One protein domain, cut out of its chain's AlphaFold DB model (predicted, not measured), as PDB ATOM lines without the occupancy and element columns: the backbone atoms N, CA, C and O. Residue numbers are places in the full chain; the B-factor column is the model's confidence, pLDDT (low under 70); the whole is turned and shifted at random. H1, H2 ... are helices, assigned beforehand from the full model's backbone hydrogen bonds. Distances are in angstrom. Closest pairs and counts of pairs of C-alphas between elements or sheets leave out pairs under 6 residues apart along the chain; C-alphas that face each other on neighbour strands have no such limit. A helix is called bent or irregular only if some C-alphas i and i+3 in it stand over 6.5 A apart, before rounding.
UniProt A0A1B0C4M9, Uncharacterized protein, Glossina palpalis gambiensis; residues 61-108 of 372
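AT A GLANCE: This is residues 61 to 108 of the 372 residues of an uncharacterized protein of Glossina palpalis gambiensis (UniProt A0A1B0C4M9). Two long helices, H1 and H2, stand end to end as a wide-open V, with residues 82 to 85 making the corner between them. The arms do not fold back on each other: residues 61 to 79 of H1 and residues 93 to 108 of H2 stick out freely from the corner. The printed part has 48 residues with two named helices, H1 then H2 along the chain, and no named strand; its class is all helix. It is extended, with a radius of gyration of the C-alphas of 19.0 A and spans of 62 by 22 by 8 A.

IN THESE COORDINATES: Find C-alpha 61 at (13.293, 55.690, -9.125); from there H1, residues 61 to 81, runs 30.2 A to C-alpha 81 at (7.489, 26.202, -6.403), mostly along falling y. Go on through residues 82 to 85 to Glu 86, where H2, residues 86 to 108, begins. It is the longest helix by residues, with 23, and runs 33.2 A to C-alpha 108 at (27.380, -3.152, 5.200), with x and z rising while y falls.

HOW THE PARTS SIT: H1 and H2 are apart, with no C-alpha of the one within 8 A of the other. Look between Leu 81 and Glu 86 for their tight link of 4 residues. In both helices every O i to N i+4 pair is within hydrogen-bond range, and neither helix is bent.

THE WHOLE: The C-alphas of Lys 61 and Arg 108, the first and last printed, are the two farthest apart, at 62.2 A. The printed part has no cut. Look in the B-factor column for a mean pLDDT of the printed part of 87.8; residues 80 to 83 are under 70, of which 80 to 81 belong to H1.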
ATOM      1  N   LYS A  61      12.515  56.478  -8.165       80.62
ATOM      2  CA  LYS A  61      13.293  55.690  -9.125       80.62
ATOM      3  C   LYS A  61      13.750  54.336  -8.552       80.62
ATOM      4  O   LYS A  61      13.499  53.313  -9.176       80.62
ATOM      5  N   TYR A  62      14.316  54.320  -7.346       82.06
ATOM      6  CA  TYR A  62      14.744  53.098  -6.656       82.06
ATOM      7  C   TYR A  62      13.562  52.209  -6.252       82.06
ATOM      8  O   TYR A  62      13.676  50.991  -6.317       82.06
ATOM      9  N   PHE A  63      12.410  52.795  -5.911       84.81
ATOM     10  CA  PHE A  63      11.203  52.023  -5.598       84.81
ATOM     11  C   PHE A  63      10.691  51.224  -6.808       84.81
ATOM     12  O   PHE A  63      10.296  50.068  -6.671       84.81
ATOM     13  N   LYS A  64      10.740  51.808  -8.015       88.38
ATOM     14  CA  LYS A  64      10.376  51.100  -9.254       88.38
ATOM     15  C   LYS A  64      11.337  49.952  -9.563       88.38
ATOM     16  O   LYS A  64      10.885  48.867  -9.921       88.38
ATOM     17  N   ASP A  65      12.635  50.179  -9.391       91.25
ATOM     18  CA  ASP A  65      13.648  49.144  -9.605       91.25
ATOM     19  C   ASP A  65      13.514  48.009  -8.577       91.25
ATOM     20  O   ASP A  65      13.616  46.834  -8.936       91.25
ATOM     21  N   GLU A  66      13.196  48.332  -7.319       90.88
ATOM     22  CA  GLU A  66      12.930  47.354  -6.260       90.88
ATOM     23  C   GLU A  66      11.658  46.537  -6.534       90.88
ATOM     24  O   GLU A  66      11.679  45.314  -6.405       90.88
ATOM     25  N   MET A  67      10.572  47.181  -6.970       92.75
ATOM     26  CA  MET A  67       9.332  46.524  -7.405       92.75
ATOM     27  C   MET A  67       9.589  45.522  -8.539       92.75
ATOM     28  O   MET A  67       9.191  44.362  -8.445       92.75
ATOM     29  N   LEU A  68      10.309  45.942  -9.583       93.88
ATOM     30  CA  LEU A  68      10.664  45.076 -10.712       93.88
ATOM     31  C   LEU A  68      11.623  43.950 -10.299       93.88
ATOM     32  O   LEU A  68      11.558  42.844 -10.840       93.88
ATOM     33  N   SER A  69      12.518  44.215  -9.345       93.38
ATOM     34  CA  SER A  69      13.393  43.193  -8.769       93.38
ATOM     35  C   SER A  69      12.593  42.145  -7.997       93.38
ATOM     36  O   SER A  69      12.793  40.952  -8.225       93.38
ATOM     37  N   LYS A  70      11.650  42.570  -7.146       93.25
ATOM     38  CA  LYS A  70      10.758  41.674  -6.396       93.25
ATOM     39  C   LYS A  70       9.889  40.833  -7.326       93.25
ATOM     40  O   LYS A  70       9.797  39.629  -7.125       93.25
ATOM     41  N   GLU A  71       9.341  41.415  -8.392       93.25
ATOM     42  CA  GLU A  71       8.550  40.670  -9.380       93.25
ATOM     43  C   GLU A  71       9.395  39.614 -10.122       93.25
ATOM     44  O   GLU A  71       8.939  38.493 -10.361       93.25
ATOM     45  N   ARG A  72      10.651  39.933 -10.471       92.88
ATOM     46  CA  ARG A  72      11.581  38.951 -11.057       92.88
ATOM     47  C   ARG A  72      11.915  37.828 -10.080       92.88
ATOM     48  O   ARG A  72      11.931  36.669 -10.493       92.88
ATOM     49  N   GLU A  73      12.163  38.154  -8.816       88.69
ATOM     50  CA  GLU A  73      12.449  37.160  -7.781       88.69
ATOM     51  C   GLU A  73      11.231  36.262  -7.523       88.69
ATOM     52  O   GLU A  73      11.362  35.043  -7.452       88.69
ATOM     53  N   GLU A  74      10.027  36.829  -7.474       85.25
ATOM     54  CA  GLU A  74       8.782  36.082  -7.306       85.25
ATOM     55  C   GLU A  74       8.496  35.169  -8.507       85.25
ATOM     56  O   GLU A  74       8.140  34.006  -8.319       85.25
ATOM     57  N   LYS A  75       8.764  35.623  -9.741       84.25
ATOM     58  CA  LYS A  75       8.717  34.775 -10.949       84.25
ATOM     59  C   LYS A  75       9.751  33.646 -10.930       84.25
ATOM     60  O   LYS A  75       9.509  32.587 -11.506       84.25
ATOM     61  N   GLN A  76      10.912  33.845 -10.309       81.56
ATOM     62  CA  GLN A  76      11.897  32.774 -10.130       81.56
ATOM     63  C   GLN A  76      11.462  31.794  -9.037       81.56
ATOM     64  O   GLN A  76      11.528  30.581  -9.245       81.56
ATOM     65  N   ARG A  77      10.940  32.299  -7.915       76.31
ATOM     66  CA  ARG A  77      10.407  31.472  -6.827       76.31
ATOM     67  C   ARG A  77       9.203  30.654  -7.274       76.31
ATOM     68  O   ARG A  77       9.144  29.480  -6.935       76.31
ATOM     69  N   SER A  78       8.295  31.212  -8.073       73.25
ATOM     70  CA  SER A  78       7.140  30.479  -8.607       73.25
ATOM     71  C   SER A  78       7.554  29.365  -9.574       73.25
ATOM     72  O   SER A  78       7.004  28.268  -9.506       73.25
ATOM     73  N   LYS A  79       8.600  29.574 -10.386       71.62
ATOM     74  CA  LYS A  79       9.218  28.502 -11.193       71.62
ATOM     75  C   LYS A  79       9.837  27.396 -10.332       71.62
ATOM     76  O   LYS A  79       9.813  26.236 -10.732       71.62
ATOM     77  N   GLN A  80      10.360  27.733  -9.154       65.19
ATOM     78  CA  GLN A  80      10.883  26.772  -8.175       65.19
ATOM     79  C   GLN A  80       9.786  26.089  -7.336       65.19
ATOM     80  O   GLN A  80      10.027  25.017  -6.783       65.19
ATOM     81  N   LEU A  81       8.586  26.671  -7.258       59.59
ATOM     82  CA  LEU A  81       7.489  26.202  -6.403       59.59
ATOM     83  C   LEU A  81       6.640  25.090  -7.027       59.59
ATOM     84  O   LEU A  81       5.860  24.459  -6.317       59.59
ATOM     85  N   ASN A  82       6.844  24.758  -8.304       68.56
ATOM     86  CA  ASN A  82       6.214  23.592  -8.930       68.56
ATOM     87  C   ASN A  82       6.928  22.283  -8.537       68.56
ATOM     88  O   ASN A  82       7.326  21.484  -9.384       68.56
ATOM     89  N   MET A  83       7.056  22.040  -7.230       65.62
ATOM     90  CA  MET A  83       7.462  20.749  -6.657       65.62
ATOM     91  C   MET A  83       6.450  19.632  -6.965       65.62
ATOM     92  O   MET A  83       6.769  18.450  -6.837       65.62
ATOM     93  N   ASP A  84       5.250  20.008  -7.409       72.12
ATOM     94  CA  ASP A  84       4.221  19.100  -7.907       72.12
ATOM     95  C   ASP A  84       4.390  18.698  -9.374       72.12
ATOM     96  O   ASP A  84       3.685  17.798  -9.830       72.12
ATOM     97  N   ASN A  85       5.343  19.292 -10.105       87.06
ATOM     98  CA  ASN A  85       5.681  18.829 -11.447       87.06
ATOM     99  C   ASN A  85       6.150  17.367 -11.381       87.06
ATOM    100  O   ASN A  85       6.959  16.985 -10.530       87.06
ATOM    101  N   GLU A  86       5.672  16.545 -12.306       89.19
ATOM    102  CA  GLU A  86       6.016  15.133 -12.404       89.19
ATOM    103  C   GLU A  86       7.531  14.903 -12.466       89.19
ATOM    104  O   GLU A  86       8.054  14.013 -11.792       89.19
ATOM    105  N   LYS A  87       8.268  15.782 -13.158       84.38
ATOM    106  CA  LYS A  87       9.737  15.740 -13.196       84.38
ATOM    107  C   LYS A  87      10.361  15.932 -11.808       84.38
ATOM    108  O   LYS A  87      11.269  15.193 -11.433       84.38
ATOM    109  N   ALA A  88       9.846  16.875 -11.016       84.00
ATOM    110  CA  ALA A  88      10.310  17.104  -9.646       84.00
ATOM    111  C   ALA A  88       9.991  15.902  -8.743       84.00
ATOM    112  O   ALA A  88      10.838  15.471  -7.955       84.00
ATOM    113  N   ARG A  89       8.813  15.288  -8.918       89.75
ATOM    114  CA  ARG A  89       8.430  14.052  -8.219       89.75
ATOM    115  C   ARG A  89       9.344  12.879  -8.580       89.75
ATOM    116  O   ARG A  89       9.789  12.175  -7.672       89.75
ATOM    117  N   LYS A  90       9.678  12.687  -9.865       92.81
ATOM    118  CA  LYS A  90      10.651  11.675 -10.323       92.81
ATOM    119  C   LYS A  90      12.029  11.915  -9.677       92.81
ATOM    120  O   LYS A  90      12.595  10.992  -9.094       92.81
ATOM    121  N   CYS A  91      12.524  13.158  -9.654       91.69
ATOM    122  CA  CYS A  91      13.787  13.502  -8.985       91.69
ATOM    123  C   CYS A  91      13.777  13.214  -7.472       91.69
ATOM    124  O   CYS A  91      14.756  12.685  -6.940       91.69
ATOM    125  N   LEU A  92      12.682  13.525  -6.768       90.50
ATOM    126  CA  LEU A  92      12.549  13.222  -5.339       90.50
ATOM    127  C   LEU A  92      12.552  11.713  -5.066       90.50
ATOM    128  O   LEU A  92      13.274  11.268  -4.171       90.50
ATOM    129  N   LYS A  93      11.817  10.924  -5.863       95.75
ATOM    130  CA  LYS A  93      11.831   9.453  -5.771       95.75
ATOM    131  C   LYS A  93      13.242   8.900  -5.972       95.75
ATOM    132  O   LYS A  93      13.699   8.085  -5.174       95.75
ATOM    133  N   GLN A  94      13.968   9.393  -6.977       96.31
ATOM    134  CA  GLN A  94      15.342   8.959  -7.237       96.31
ATOM    135  C   GLN A  94      16.279   9.287  -6.070       96.31
ATOM    136  O   GLN A  94      17.099   8.460  -5.666       96.31
ATOM    137  N   ARG A  95      16.136  10.476  -5.475       95.00
ATOM    138  CA  ARG A  95      16.910  10.875  -4.293       95.00
ATOM    139  C   ARG A  95      16.627   9.967  -3.097       95.00
ATOM    140  O   ARG A  95      17.560   9.605  -2.384       95.00
ATOM    141  N   GLU A  96      15.373   9.573  -2.891       96.69
ATOM    142  CA  GLU A  96      14.992   8.640  -1.831       96.69
ATOM    143  C   GLU A  96      15.602   7.247  -2.052       96.69
ATOM    144  O   GLU A  96      16.163   6.660  -1.123       96.69
ATOM    145  N   ILE A  97      15.559   6.734  -3.286       96.62
ATOM    146  CA  ILE A  97      16.190   5.458  -3.654       96.62
ATOM    147  C   ILE A  97      17.698   5.518  -3.387       96.62
ATOM    148  O   ILE A  97      18.246   4.626  -2.737       96.62
ATOM    149  N   ASN A  98      18.365   6.586  -3.829       97.56
ATOM    150  CA  ASN A  98      19.797   6.780  -3.611       97.56
ATOM    151  C   ASN A  98      20.138   6.859  -2.118       97.56
ATOM    152  O   ASN A  98      21.085   6.216  -1.671       97.56
ATOM    153  N   TYR A  99      19.331   7.563  -1.322       97.31
ATOM    154  CA  TYR A  99      19.502   7.616   0.129       97.31
ATOM    155  C   TYR A  99      19.391   6.227   0.777       97.31
ATOM    156  O   TYR A  99      20.224   5.863   1.606       97.31
ATOM    157  N   ARG A 100      18.415   5.407   0.364       97.19
ATOM    158  CA  ARG A 100      18.280   4.025   0.856       97.19
ATOM    159  C   ARG A 100      19.479   3.157   0.471       97.19
ATOM    160  O   ARG A 100      19.935   2.379   1.306       97.19
ATOM    161  N   LYS A 101      20.016   3.309  -0.746       97.19
ATOM    162  CA  LYS A 101      21.241   2.610  -1.181       97.19
ATOM    163  C   LYS A 101      22.431   2.973  -0.291       97.19
ATOM    164  O   LYS A 101      23.081   2.071   0.227       97.19
ATOM    165  N   VAL A 102      22.646   4.264  -0.037       97.50
ATOM    166  CA  VAL A 102      23.715   4.752   0.853       97.50
ATOM    167  C   VAL A 102      23.536   4.225   2.278       97.50
ATOM    168  O   VAL A 102      24.493   3.766   2.888       97.50
ATOM    169  N   LEU A 103      22.309   4.218   2.805       96.44
ATOM    170  CA  LEU A 103      22.029   3.700   4.145       96.44
ATOM    171  C   LEU A 103      22.324   2.194   4.257       96.44
ATOM    172  O   LEU A 103      22.866   1.741   5.262       96.44
ATOM    173  N   MET A 104      21.979   1.417   3.228       93.62
ATOM    174  CA  MET A 104      22.287  -0.014   3.167       93.62
ATOM    175  C   MET A 104      23.785  -0.269   3.029       93.62
ATOM    176  O   MET A 104      24.299  -1.187   3.658       93.62
ATOM    177  N   GLN A 105      24.489   0.541   2.240       95.69
ATOM    178  CA  GLN A 105      25.939   0.457   2.112       95.69
ATOM    179  C   GLN A 105      26.632   0.786   3.435       95.69
ATOM    180  O   GLN A 105      27.457   0.006   3.890       95.69
ATOM    181  N   LYS A 106      26.209   1.854   4.120       95.44
ATOM    182  CA  LYS A 106      26.724   2.199   5.446       95.44
ATOM    183  C   LYS A 106      26.528   1.058   6.449       95.44
ATOM    184  O   LYS A 106      27.453   0.718   7.172       95.44
ATOM    185  N   LYS A 107      25.364   0.401   6.435       93.50
ATOM    186  CA  LYS A 107      25.107  -0.796   7.256       93.50
ATOM    187  C   LYS A 107      25.961  -2.011   6.881       93.50
ATOM    188  O   LYS A 107      26.128  -2.889   7.714       93.50
ATOM    189  N   ARG A 108      26.441  -2.102   5.636       91.44
ATOM    190  CA  ARG A 108      27.380  -3.152   5.200       91.44
ATOM    191  C   ARG A 108      28.818  -2.836   5.612       91.44
ATOM    192  O   ARG A 108      29.573  -3.761   5.875       91.44
TER     193      ARG A 108